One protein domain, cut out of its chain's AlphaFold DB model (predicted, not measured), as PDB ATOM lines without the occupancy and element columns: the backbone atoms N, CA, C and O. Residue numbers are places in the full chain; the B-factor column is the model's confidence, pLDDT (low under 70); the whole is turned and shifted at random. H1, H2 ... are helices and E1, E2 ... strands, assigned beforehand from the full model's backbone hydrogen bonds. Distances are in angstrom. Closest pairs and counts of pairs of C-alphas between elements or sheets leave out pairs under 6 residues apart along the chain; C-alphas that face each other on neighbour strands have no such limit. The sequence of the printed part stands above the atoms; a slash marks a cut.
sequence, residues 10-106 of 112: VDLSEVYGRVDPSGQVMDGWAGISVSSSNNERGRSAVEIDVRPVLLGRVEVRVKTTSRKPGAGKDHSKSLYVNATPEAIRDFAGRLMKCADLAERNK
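This is residues 10 to 106 of the 112 residues of an uncharacterized protein of Caulobacter sp. 32-67-35 (UniProt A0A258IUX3). One long, twisted sheet of five strands, E1 to E5 side by side in the order of the chain, makes the body, and one long helix, H1, starts by the end of E5 and leads away from the sheet as an arm, of which residues 89 to 106 stick out free, 89 to 104 of them belonging to H1. At one end of the sheet E2 bends sharply, and the turn between E1 and E2 swings away from the rest. The printed part has 97 residues, with five named strands and then one named helix; the sheet runs E1, E2, E3, E4, E5, all antiparallel, and the class is mixed, helices and strands. The whole is loose, with a radius of gyration of the C-alphas of 15.9 A and spans of 45 by 39 by 23 A.

Find C-alpha 10 at (154.668, 195.284, 103.723); from there E1 runs over residues 10 to 19, 27.6 A long. E2 comes back over residues 25 to 38, 33.2 A from first to last C-alpha, and bends by 102 degrees at residue 28. E3, residues 42 to 53, is 35.4 A long, and E4, residues 57 to 67, is 33.1 A long. Look for C-alpha 75 at (170.697, 186.040, 108.672), where E5 begins; it runs to residue 83, 26.6 A. H1, residues 85 to 104, is 29.1 A long and ends with C-alpha 104 at (155.978, 209.137, 86.278).

Start at the edge strand E1: it and E2 are a hairpin, with N 12 and O 35 at 2.9 A. Next, E2 and E3 form a hairpin at 167 degrees between their directions, with N 36 and O 44 at 2.8 A. E3 and E4 are a hairpin too, with N 47 and O 63 at 2.8 A. E4 and the other edge strand, E5, form the last hairpin, with N 62 and O 79 at 2.9 A. The five strands make a meander, each the antiparallel neighbour of the one before. E1 and E5 are apart. H1 is on the sheet but only grazes it, with residues 85 to 88; the closest C-alphas of E4 and H1 are those of Arg 57 and Pro 85, 6.0 A. In H1 every O i to N i+4 pair is within hydrogen-bond range.

The C-alphas farthest apart are those of Leu 55 and Gly 70, 45.7 A. The printed part has no cut and no long link; the link from E4 to E5, 7 residues, is short, and the others are tight. The mean pLDDT of the printed part is 90.9, and no printed residue is under 70.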
ATOM      1  N   VAL A  10     154.329 194.031 103.047       82.62
ATOM      2  CA  VAL A  10     154.668 195.284 103.723       82.62
ATOM      3  C   VAL A  10     156.032 195.736 103.233       82.62
ATOM      4  O   VAL A  10     157.016 195.019 103.415       82.62
ATOM      5  N   ASP A  11     156.085 196.934 102.657       86.12
ATOM      6  CA  ASP A  11     157.319 197.587 102.230       86.12
ATOM      7  C   ASP A  11     157.514 198.878 103.029       86.12
ATOM      8  O   ASP A  11     156.612 199.710 103.128       86.12
ATOM      9  N   LEU A  12     158.701 199.049 103.608       86.81
ATOM     10  CA  LEU A  12     159.076 200.222 104.396       86.81
ATOM     11  C   LEU A  12     160.398 200.778 103.880       86.81
ATOM     12  O   LEU A  12     161.342 200.021 103.655       86.81
ATOM     13  N   SER A  13     160.466 202.098 103.718       88.38
ATOM     14  CA  SER A  13     161.686 202.820 103.351       88.38
ATOM     15  C   SER A  13     161.864 204.023 104.272       88.38
ATOM     16  O   SER A  13     160.940 204.821 104.416       88.38
ATOM     17  N   GLU A  14     163.043 204.169 104.867       90.94
ATOM     18  CA  GLU A  14     163.383 205.273 105.769       90.94
ATOM     19  C   GLU A  14     164.764 205.832 105.417       90.94
ATOM     20  O   GLU A  14     165.720 205.076 105.249       90.94
ATOM     21  N   VAL A  15     164.870 207.159 105.320       89.19
ATOM     22  CA  VAL A  15     166.142 207.880 105.172       89.19
ATOM     23  C   VAL A  15     166.481 208.525 106.508       89.19
ATOM     24  O   VAL A  15     165.623 209.160 107.117       89.19
ATOM     25  N   TYR A  16     167.730 208.397 106.950       85.06
ATOM     26  CA  TYR A  16     168.179 208.925 108.236       85.06
ATOM     27  C   TYR A  16     169.581 209.533 108.142       85.06
ATOM     28  O   TYR A  16     170.430 209.103 107.357       85.06
ATOM     29  N   GLY A  17     169.835 210.550 108.968       81.62
ATOM     30  CA  GLY A  17     171.187 211.046 109.219       81.62
ATOM     31  C   GLY A  17     171.958 210.058 110.093       81.62
ATOM     32  O   GLY A  17     171.373 209.377 110.938       81.62
ATOM     33  N   ARG A  18     173.276 209.963 109.906       80.56
ATOM     34  CA  ARG A  18     174.114 209.145 110.793       80.56
ATOM     35  C   ARG A  18     174.718 210.003 111.886       80.56
ATOM     36  O   ARG A  18     175.107 211.146 111.653       80.56
ATOM     37  N   VAL A  19     174.843 209.395 113.057       78.75
ATOM     38  CA  VAL A  19     175.585 209.962 114.175       78.75
ATOM     39  C   VAL A  19     177.004 209.409 114.217       78.75
ATOM     40  O   VAL A  19     177.251 208.266 113.812       78.75
ATOM     41  N   ASP A  20     177.937 210.218 114.700       77.69
ATOM     42  CA  ASP A  20     179.256 209.747 115.103       77.69
ATOM     43  C   ASP A  20     179.176 208.941 116.423       77.69
ATOM     44  O   ASP A  20     178.104 208.816 117.025       77.69
ATOM     45  N   PRO A  21     180.294 208.374 116.916       77.12
ATOM     46  CA  PRO A  21     180.307 207.682 118.204       77.12
ATOM     47  C   PRO A  21     179.932 208.550 119.417       77.12
ATOM     48  O   PRO A  21     179.640 207.991 120.470       77.12
ATOM     49  N   SER A  22     179.946 209.884 119.297       83.88
ATOM     50  CA  SER A  22     179.522 210.810 120.355       83.88
ATOM     51  C   SER A  22     178.014 211.096 120.338       83.88
ATOM     52  O   SER A  22     177.494 211.726 121.257       83.88
ATOM     53  N   GLY A  23     177.295 210.591 119.330       79.69
ATOM     54  CA  GLY A  23     175.861 210.805 119.155       79.69
ATOM     55  C   GLY A  23     175.520 212.082 118.383       79.69
ATOM     56  O   GLY A  23     174.341 212.404 118.240       79.69
ATOM     57  N   GLN A  24     176.514 212.801 117.857       84.81
ATOM     58  CA  GLN A  24     176.291 213.997 117.056       84.81
ATOM     59  C   GLN A  24     175.943 213.615 115.615       84.81
ATOM     60  O   GLN A  24     176.651 212.826 114.991       84.81
ATOM     61  N   VAL A  25     174.871 214.197 115.063       80.81
ATOM     62  CA  VAL A  25     174.532 214.049 113.637       80.81
ATOM     63  C   VAL A  25     175.639 214.673 112.794       80.81
ATOM     64  O   VAL A  25     175.962 215.850 112.954       80.81
ATOM     65  N   MET A  26     176.212 213.874 111.900       86.06
ATOM     66  CA  MET A  26     177.343 214.276 111.075       86.06
ATOM     67  C   MET A  26     176.872 214.781 109.719       86.06
ATOM     68  O   MET A  26     176.190 214.068 108.981       86.06
ATOM     69  N   ASP A  27     177.293 215.994 109.370       82.62
ATOM     70  CA  ASP A  27     177.038 216.540 108.042       82.62
ATOM     71  C   ASP A  27     177.727 215.692 106.958       82.62
ATOM     72  O   ASP A  27     178.842 215.187 107.128       82.62
ATOM     73  N   GLY A  28     177.025 215.482 105.847       82.69
ATOM     74  CA  GLY A  28     177.463 214.622 104.747       82.69
ATOM     75  C   GLY A  28     177.419 213.110 105.018       82.69
ATOM     76  O   GLY A  28     177.792 212.341 104.131       82.69
ATOM     77  N   TRP A  29     176.965 212.655 106.194       91.50
ATOM     78  CA  TRP A  29     176.695 211.236 106.440       91.50
ATOM     79  C   TRP A  29     175.206 210.948 106.260       91.50
ATOM     80  O   TRP A  29     174.356 211.632 106.827       91.50
ATOM     81  N   ALA A  30     174.878 209.892 105.523       90.69
ATOM     82  CA  ALA A  30     173.492 209.530 105.253       90.69
ATOM     83  C   ALA A  30     173.298 208.017 105.284       90.69
ATOM     84  O   ALA A  30     174.230 207.254 105.027       90.69
ATOM     85  N   GLY A  31     172.079 207.592 105.589       92.81
ATOM     86  CA  GLY A  31     171.663 206.203 105.520       92.81
ATOM     87  C   GLY A  31     170.267 206.056 104.930       92.81
ATOM     88  O   GLY A  31     169.433 206.956 105.034       92.81
ATOM     89  N   ILE A  32     170.022 204.913 104.301       94.19
ATOM     90  CA  ILE A  32     168.692 204.468 103.897       94.19
ATOM     91  C   ILE A  32     168.493 203.024 104.348       94.19
ATOM     92  O   ILE A  32     169.357 202.173 104.139       94.19
ATOM     93  N   SER A  33     167.343 202.754 104.953       94.00
ATOM     94  CA  SER A  33     166.874 201.413 105.275       94.00
ATOM     95  C   SER A  33     165.662 201.110 104.412       94.00
ATOM     96  O   SER A  33     164.685 201.857 104.425       94.00
ATOM     97  N   VAL A  34     165.727 200.024 103.650       95.00
ATOM     98  CA  VAL A  34     164.604 199.513 102.864       95.00
ATOM     99  C   VAL A  34     164.327 198.097 103.323       95.00
ATOM    100  O   VAL A  34     165.227 197.259 103.342       95.00
ATOM    101  N   SER A  35     163.087 197.806 103.691       93.31
ATOM    102  CA  SER A  35     162.675 196.465 104.086       93.31
ATOM    103  C   SER A  35     161.383 196.059 103.407       93.31
ATOM    104  O   SER A  35     160.523 196.889 103.134       93.31
ATOM    105  N   SER A  36     161.281 194.768 103.133       92.12
ATOM    106  CA  SER A  36     160.113 194.129 102.551       92.12
ATOM    107  C   SER A  36     159.832 192.857 103.333       92.12
ATOM    108  O   SER A  36     160.755 192.097 103.657       92.12
ATOM    109  N   SER A  37     158.573 192.618 103.663       89.25
ATOM    110  CA  SER A  37     158.143 191.362 104.261       89.25
ATOM    111  C   SER A  37     156.848 190.875 103.653       89.25
ATOM    112  O   SER A  37     155.916 191.661 103.503       89.25
ATOM    113  N   ASN A  38     156.777 189.576 103.375       88.25
ATOM    114  CA  ASN A  38     155.516 188.905 103.100       88.25
ATOM    115  C   ASN A  38     155.477 187.484 103.686       88.25
ATOM    116  O   ASN A  38     156.506 186.920 104.078       88.25
ATOM    117  N   ASN A  39     154.274 186.921 103.768       82.00
ATOM    118  CA  ASN A  39     154.007 185.591 104.323       82.00
ATOM    119  C   ASN A  39     154.695 184.445 103.549       82.00
ATOM    120  O   ASN A  39     155.044 183.435 104.156       82.00
ATOM    121  N   GLU A  40     154.981 184.612 102.254       84.00
ATOM    122  CA  GLU A  40     155.571 183.560 101.404       84.00
ATOM    123  C   GLU A  40     157.109 183.576 101.313       84.00
ATOM    124  O   GLU A  40     157.759 182.535 101.226       84.00
ATOM    125  N   ARG A  41     157.723 184.760 101.288       83.75
ATOM    126  CA  ARG A  41     159.169 184.980 101.085       83.75
ATOM    127  C   ARG A  41     159.880 185.361 102.377       83.75
ATOM    128  O   ARG A  41     161.109 185.305 102.435       83.75
ATOM    129  N   GLY A  42     159.124 185.691 103.422       88.00
ATOM    130  CA  GLY A  42     159.646 186.115 104.710       88.00
ATOM    131  C   GLY A  42     160.052 187.584 104.679       88.00
ATOM    132  O   GLY A  42     159.449 188.384 103.971       88.00
ATOM    133  N   ARG A  43     161.070 187.954 105.457       91.75
ATOM    134  CA  ARG A  43     161.536 189.339 105.598       91.75
ATOM    135  C   ARG A  43     162.901 189.519 104.950       91.75
ATOM    136  O   ARG A  43     163.790 188.692 105.137       91.75
ATOM    137  N   SER A  44     163.083 190.634 104.257       93.75
ATOM    138  CA  SER A  44     164.377 191.128 103.792       93.75
ATOM    139  C   SER A  44     164.524 192.605 104.145       93.75
ATOM    140  O   SER A  44     163.559 193.361 104.088       93.75
ATOM    141  N   ALA A  45     165.726 193.020 104.513       94.44
ATOM    142  CA  ALA A  45     166.076 194.404 104.777       94.44
ATOM    143  C   ALA A  45     167.466 194.705 104.213       94.44
ATOM    144  O   ALA A  45     168.362 193.857 104.253       94.44
ATOM    145  N   VAL A  46     167.634 195.912 103.690       96.62
ATOM    146  CA  VAL A  46     168.900 196.452 103.212       96.62
ATOM    147  C   VAL A  46     169.096 197.812 103.864       96.62
ATOM    148  O   VAL A  46     168.276 198.707 103.694       96.62
ATOM    149  N   GLU A  47     170.192 197.959 104.594       96.06
ATOM    150  CA  GLU A  47     170.686 199.234 105.104       96.06
ATOM    151  C   GLU A  47     171.885 199.646 104.244       96.06
ATOM    152  O   GLU A  47     172.840 198.874 104.094       96.06
ATOM    153  N   ILE A  48     171.845 200.847 103.677       95.38
ATOM    154  CA  ILE A  48     172.972 201.458 102.970       95.38
ATOM    155  C   ILE A  48     173.357 202.709 103.740       95.38
ATOM    156  O   ILE A  48     172.523 203.590 103.912       95.38
ATOM    157  N   ASP A  49     174.615 202.809 104.156       94.50
ATOM    158  CA  ASP A  49     175.149 203.998 104.814       94.50
ATOM    159  C   ASP A  49     176.348 204.530 104.052       94.50
ATOM    160  O   ASP A  49     177.199 203.765 103.597       94.50
ATOM    161  N   VAL A  50     176.432 205.848 103.955       94.00
ATOM    162  CA  VAL A  50     177.515 206.552 103.281       94.00
ATOM    163  C   VAL A  50     178.135 207.573 104.218       94.00
ATOM    164  O   VAL A  50     177.432 208.252 104.972       94.00
ATOM    165  N   ARG A  51     179.462 207.688 104.167       92.88
ATOM    166  CA  ARG A  51     180.197 208.728 104.889       92.88
ATOM    167  C   ARG A  51     181.465 209.153 104.152       92.88
ATOM    168  O   ARG A  51     182.117 208.306 103.534       92.88
ATOM    169  N   PRO A  52     181.866 210.432 104.236       91.75
ATOM    170  CA  PRO A  52     183.207 210.839 103.851       91.75
ATOM    171  C   PRO A  52     184.237 210.181 104.778       91.75
ATOM    172  O   PRO A  52     184.041 210.090 105.990       91.75
ATOM    173  N   VAL A  53     185.352 209.740 104.206       89.75
ATOM    174  CA  VAL A  53     186.508 209.227 104.949       89.75
ATOM    175  C   VAL A  53     187.773 209.975 104.539       89.75
ATOM    176  O   VAL A  53     187.805 210.694 103.534       89.75
ATOM    177  N   LEU A  54     188.831 209.820 105.338       80.56
ATOM    178  CA  LEU A  54     190.140 210.401 105.047       80.56
ATOM    179  C   LEU A  54     190.609 210.013 103.633       80.56
ATOM    180  O   LEU A  54     190.234 208.969 103.104       80.56
ATOM    181  N   LEU A  55     191.457 210.859 103.038       85.81
ATOM    182  CA  LEU A  55     191.974 210.720 101.665       85.81
ATOM    183  C   LEU A  55     190.955 211.029 100.552       85.81
ATOM    184  O   LEU A  55     191.140 210.604  99.411       85.81
ATOM    185  N   GLY A  56     189.893 211.781 100.864       87.94
ATOM    186  CA  GLY A  56     188.943 212.265  99.858       87.94
ATOM    187  C   GLY A  56     188.147 211.135  99.207       87.94
ATOM    188  O   GLY A  56     187.929 211.149  98.000       87.94
ATOM    189  N   ARG A  57     187.755 210.128  99.992       93.50
ATOM    190  CA  ARG A  57     186.925 209.001  99.545       93.50
ATOM    191  C   ARG A  57     185.593 209.004 100.278       93.50
ATOM    192  O   ARG A  57     185.435 209.650 101.311       93.50
ATOM    193  N   VAL A  58     184.644 208.253  99.737       94.31
ATOM    194  CA  VAL A  58     183.373 207.957 100.396       94.31
ATOM    195  C   VAL A  58     183.343 206.468 100.697       94.31
ATOM    196  O   VAL A  58     183.497 205.655  99.785       94.31
ATOM    197  N   GLU A  59     183.161 206.115 101.962       95.19
ATOM    198  CA  GLU A  59     182.898 204.737 102.363       95.19
ATOM    199  C   GLU A  59     181.395 204.475 102.272       95.19
ATOM    200  O   GLU A  59     180.584 205.278 102.739       95.19
ATOM    201  N   VAL A  60     181.038 203.341 101.680       95.31
ATOM    202  CA  VAL A  60     179.675 202.833 101.584       95.31
ATOM    203  C   VAL A  60     179.608 201.508 102.329       95.31
ATOM    204  O   VAL A  60     180.285 200.541 101.972       95.31
ATOM    205  N   ARG A  61     178.768 201.453 103.357       95.31
ATOM    206  CA  ARG A  61     178.413 200.227 104.068       95.31
ATOM    207  C   ARG A  61     177.087 199.722 103.532       95.31
ATOM    208  O   ARG A  61     176.108 200.455 103.541       95.31
ATOM    209  N   VAL A  62     177.038 198.457 103.138       96.62
ATOM    210  CA  VAL A  62     175.791 197.772 102.787       96.62
ATOM    211  C   VAL A  62     175.601 196.616 103.749       96.62
ATOM    212  O   VAL A  62     176.423 195.702 103.790       96.62
ATOM    213  N   LYS A  63     174.521 196.640 104.522       97.06
ATOM    214  CA  LYS A  63     174.104 195.531 105.378       97.06
ATOM    215  C   LYS A  63     172.807 194.960 104.834       97.06
ATOM    216  O   LYS A  63     171.836 195.671 104.630       97.06
ATOM    217  N   THR A  64     172.804 193.658 104.606       96.69
ATOM    218  CA  THR A  64     171.628 192.902 104.180       96.69
ATOM    219  C   THR A  64     171.221 191.969 105.303       96.69
ATOM    220  O   THR A  64     172.072 191.290 105.883       96.69
ATOM    221  N   THR A  65     169.933 191.936 105.610       96.19
ATOM    222  CA  THR A  65     169.340 191.052 106.610       96.19
ATOM    223  C   THR A  65     168.173 190.313 105.973       96.19
ATOM    224  O   THR A  65     167.338 190.929 105.322       96.19
ATOM    225  N   SER A  66     168.101 188.996 106.132       94.94
ATOM    226  CA  SER A  66     167.009 188.182 105.603       94.94
ATOM    227  C   SER A  66     166.564 187.105 106.581       94.94
ATOM    228  O   SER A  66     167.343 186.596 107.391       94.94
ATOM    229  N   ARG A  67     165.286 186.743 106.500       93.12
ATOM    230  CA  ARG A  67     164.655 185.716 107.323       93.12
ATOM    231  C   ARG A  67     163.586 185.006 106.508       93.12
ATOM    232  O   ARG A  67     162.661 185.644 106.017       93.12
ATOM    233  N   LYS A  68     163.701 183.682 106.394       89.75
ATOM    234  CA  LYS A  68     162.687 182.839 105.744       89.75
ATOM    235  C   LYS A  68     161.384 182.806 106.563       89.75
ATOM    236  O   LYS A  68     161.449 182.978 107.785       89.75
ATOM    237  N   PRO A  69     160.226 182.525 105.939       87.38
ATOM    238  CA  PRO A  69     158.990 182.269 106.675       87.38
ATOM    239  C   PRO A  69     159.195 181.178 107.731       87.38
ATOM    240  O   PRO A  69     159.903 180.201 107.490       87.38
ATOM    241  N   GLY A  70     158.631 181.370 108.923       84.19
ATOM    242  CA  GLY A  70     158.745 180.415 110.032       84.19
ATOM    243  C   GLY A  70     160.138 180.281 110.667       84.19
ATOM    244  O   GLY A  70     160.268 179.633 111.702       84.19
ATOM    245  N   ALA A  71     161.184 180.907 110.118       86.62
ATOM    246  CA  ALA A  71     162.502 180.893 110.747       86.62
ATOM    247  C   ALA A  71     162.503 181.751 112.021       86.62
ATOM    248  O   ALA A  71     161.958 182.856 112.033       86.62
ATOM    249  N   GLY A  72     163.149 181.261 113.082       86.38
ATOM    250  CA  GLY A  72     163.256 181.964 114.366       86.38
ATOM    251  C   GLY A  72     164.415 182.964 114.464       86.38
ATOM    252  O   GLY A  72     164.563 183.610 115.496       86.38
ATOM    253  N   LYS A  73     165.262 183.084 113.432       90.69
ATOM    254  CA  LYS A  73     166.462 183.933 113.467       90.69
ATOM    255  C   LYS A  73     166.746 184.589 112.117       90.69
ATOM    256  O   LYS A  73     166.552 183.977 111.069       90.69
ATOM    257  N   ASP A  74     167.266 185.810 112.181       93.69
ATOM    258  CA  ASP A  74     167.716 186.582 111.027       93.69
ATOM    259  C   ASP A  74     169.142 186.192 110.596       93.69
ATOM    260  O   ASP A  74     170.037 185.974 111.420       93.69
ATOM    261  N   HIS A  75     169.378 186.167 109.286       95.00
ATOM    262  CA  HIS A  75     170.697 186.040 108.672       95.00
ATOM    263  C   HIS A  75     171.152 187.406 108.173       95.00
ATOM    264  O   HIS A  75     170.411 188.066 107.455       95.00
ATOM    265  N   SER A  76     172.364 187.834 108.528       96.19
ATOM    266  CA  SER A  76     172.885 189.143 108.116       96.19
ATOM    267  C   SER A  76     174.264 189.046 107.476       96.19
ATOM    268  O   SER A  76     175.098 188.248 107.907       96.19
ATOM    269  N   LYS A  77     174.513 189.883 106.466       96.75
ATOM    270  CA  LYS A  77     175.829 190.092 105.851       96.75
ATOM    271  C   LYS A  77     176.080 191.580 105.655       96.75
ATOM    272  O   LYS A  77     175.188 192.290 105.201       96.75
ATOM    273  N   SER A  78     177.306 192.011 105.934       96.81
ATOM    274  CA  SER A  78     177.742 193.395 105.746       96.81
ATOM    275  C   SER A  78     178.942 193.459 104.809       96.81
ATOM    276  O   SER A  78     179.839 192.622 104.895       96.81
ATOM    277  N   LEU A  79     178.961 194.468 103.946       96.69
ATOM    278  CA  LEU A  79     180.053 194.794 103.039       96.69
ATOM    279  C   LEU A  79     180.420 196.270 103.201       96.69
ATOM    280  O   LEU A  79     179.544 197.108 103.410       96.69
ATOM    281  N   TYR A  80     181.708 196.570 103.064       95.38
ATOM    282  CA  TYR A  80     182.245 197.925 103.043       95.38
ATOM    283  C   TYR A  80     183.001 198.121 101.735       95.38
ATOM    284  O   TYR A  80     183.847 197.297 101.381       95.38
ATOM    285  N   VAL A  81     182.690 199.190 101.012       94.44
ATOM    286  CA  VAL A  81     183.378 199.562  99.772       94.44
ATOM    287  C   VAL A  81     183.707 201.045  99.788       94.44
ATOM    288  O   VAL A  81     182.993 201.837 100.393       94.44
ATOM    289  N   ASN A  82     184.778 201.424  99.097       94.75
ATOM    290  CA  ASN A  82     185.175 202.820  98.954       94.75
ATOM    291  C   ASN A  82     184.948 203.287  97.518       94.75
ATOM    292  O   ASN A  82     185.289 202.582  96.568       94.75
ATOM    293  N   ALA A  83     184.428 204.498  97.366       93.69
ATOM    294  CA  ALA A  83     184.197 205.151  96.085       93.69
ATOM    295  C   ALA A  83     184.912 206.509  96.025       93.69
ATOM    296  O   ALA A  83     185.205 207.132  97.052       93.69
ATOM    297  N   THR A  84     185.227 206.967  94.810       95.69
ATOM    298  CA  THR A  84     185.634 208.363  94.607       95.69
ATOM    299  C   THR A  84     184.426 209.292  94.783       95.69
ATOM    300  O   THR A  84     183.291 208.869  94.530       95.69
ATOM    301  N   PRO A  85     184.638 210.561  95.169       94.44
ATOM    302  CA  PRO A  85     183.570 211.554  95.211       94.44
ATOM    303  C   PRO A  85     182.860 211.704  93.861       94.44
ATOM    304  O   PRO A  85     181.641 211.834  93.824       94.44
ATOM    305  N   GLU A  86     183.599 211.630  92.751       96.44
ATOM    306  CA  GLU A  86     183.053 211.718  91.392       96.44
ATOM    307  C   GLU A  86     182.070 210.572  91.118       96.44
ATOM    308  O   GLU A  86     180.944 210.820  90.695       96.44
ATOM    309  N   ALA A  87     182.441 209.331  91.456       95.50
ATOM    310  CA  ALA A  87     181.578 208.168  91.252       95.50
ATOM    311  C   ALA A  87     180.283 208.248  92.080       95.50
ATOM    312  O   ALA A  87     179.217 207.880  91.589       95.50
ATOM    313  N   ILE A  88     180.356 208.752  93.319       94.31
ATOM    314  CA  ILE A  88     179.172 208.944  94.169       94.31
ATOM    315  C   ILE A  88     178.254 210.032  93.615       94.31
ATOM    316  O   ILE A  88     177.043 209.825  93.574       94.31
ATOM    317  N   ARG A  89     178.801 211.166  93.158       95.31
ATOM    318  CA  ARG A  89     178.002 212.244  92.546       95.31
ATOM    319  C   ARG A  89     177.279 211.754  91.291       95.31
ATOM    320  O   ARG A  89     176.072 211.963  91.165       95.31
ATOM    321  N   ASP A  90     177.981 211.042  90.411       97.50
ATOM    322  CA  ASP A  90     177.395 210.469  89.195       97.50
ATOM    323  C   ASP A  90     176.303 209.442  89.517       97.50
ATOM    324  O   ASP A  90     175.233 209.433  88.897       97.50
ATOM    325  N   PHE A  91     176.548 208.580  90.507       95.12
ATOM    326  CA  PHE A  91     175.561 207.608  90.964       95.12
ATOM    327  C   PHE A  91     174.323 208.291  91.557       95.12
ATOM    328  O   PHE A  91     173.206 207.938  91.184       95.12
ATOM    329  N   ALA A  92     174.498 209.317  92.395       93.62
ATOM    330  CA  ALA A  92     173.397 210.102  92.951       93.62
ATOM    331  C   ALA A  92     172.544 210.752  91.848       93.62
ATOM    332  O   ALA A  92     171.317 210.670  91.889       93.62
ATOM    333  N   GLY A  93     173.174 211.307  90.806       97.00
ATOM    334  CA  GLY A  93     172.462 211.830  89.637       97.00
ATOM    335  C   GLY A  93     171.602 210.770  88.935       97.00
ATOM    336  O   GLY A  93     170.451 211.028  88.572       97.00
ATOM    337  N   ARG A  94     172.121 209.543  88.788       97.25
ATOM    338  CA  ARG A  94     171.365 208.413  88.218       97.25
ATOM    339  C   ARG A  94     170.217 207.962  89.121       97.25
ATOM    340  O   ARG A  94     169.158 207.622  88.597       97.25
ATOM    341  N   LEU A  95     170.401 207.981  90.442       94.19
ATOM    342  CA  LEU A  95     169.350 207.656  91.410       94.19
ATOM    343  C   LEU A  95     168.193 208.655  91.350       94.19
ATOM    344  O   LEU A  95     167.047 208.224  91.261       94.19
ATOM    345  N   MET A  96     168.480 209.961  91.320       95.94
ATOM    346  CA  MET A  96     167.441 210.993  91.185       95.94
ATOM    347  C   MET A  96     166.625 210.787  89.905       95.94
ATOM    348  O   MET A  96     165.402 210.699  89.950       95.94
ATOM    349  N   LYS A  97     167.302 210.570  88.770       97.06
ATOM    350  CA  LYS A  97     166.627 210.283  87.497       97.06
ATOM    351  C   LYS A  97     165.786 209.002  87.547       97.06
ATOM    352  O   LYS A  97     164.722 208.942  86.934       97.06
ATOM    353  N   CYS A  98     166.265 207.965  88.235       95.31
ATOM    354  CA  CYS A  98     165.518 206.725  88.438       95.31
ATOM    355  C   CYS A  98     164.229 206.982  89.235       95.31
ATOM    356  O   CYS A  98     163.161 206.544  88.813       95.31
ATOM    357  N   ALA A  99     164.322 207.746  90.329       94.12
ATOM    358  CA  ALA A  99     163.174 208.131  91.146       94.12
ATOM    359  C   ALA A  99     162.143 208.938  90.337       94.12
ATOM    360  O   ALA A  99     160.963 208.596  90.348       94.12
ATOM    361  N   ASP A 100     162.586 209.922  89.547       95.00
ATOM    362  CA  ASP A 100     161.703 210.721  88.688       95.00
ATOM    363  C   ASP A 100     160.941 209.865  87.668       95.00
ATOM    364  O   ASP A 100     159.756 210.084  87.402       95.00
ATOM    365  N   LEU A 101     161.618 208.886  87.062       94.56
ATOM    366  CA  LEU A 101     160.993 207.967  86.111       94.56
ATOM    367  C   LEU A 101     160.014 207.016  86.806       94.56
ATOM    368  O   LEU A 101     158.938 206.761  86.266       94.56
ATOM    369  N   ALA A 102     160.355 206.517  87.995       91.38
ATOM    370  CA  ALA A 102     159.463 205.678  88.789       91.38
ATOM    371  C   ALA A 102     158.184 206.433  89.183       91.38
ATOM    372  O   ALA A 102     157.092 205.882  89.053       91.38
ATOM    373  N   GLU A 103     158.299 207.706  89.572       90.38
ATOM    374  CA  GLU A 103     157.156 208.562  89.904       90.38
ATOM    375  C   GLU A 103     156.210 208.733  88.711       90.38
ATOM    376  O   GLU A 103     154.999 208.554  88.834       90.38
ATOM    377  N   ARG A 104     156.761 209.004  87.520       90.19
ATOM    378  CA  ARG A 104     155.978 209.137  86.278       90.19
ATOM    379  C   ARG A 104     155.249 207.853  85.890       90.19
ATOM    380  O   ARG A 104     154.201 207.923  85.251       90.19
ATOM    381  N   ASN A 105     155.806 206.705  86.265       89.69
ATOM    382  CA  ASN A 105     155.250 205.387  85.980       89.69
ATOM    383  C   ASN A 105     154.233 204.915  87.028       89.69
ATOM    384  O   ASN A 105     153.660 203.837  86.854       89.69
ATOM    385  N   LYS A 106     153.983 205.679  88.103       85.38
ATOM    386  CA  LYS A 106     152.922 205.336  89.055       85.38
ATOM    387  C   LYS A 106     151.586 205.250  88.317       85.38
ATOM    388  O   LYS A 106     151.202 206.156  87.575       85.38
TER     389      LYS A 106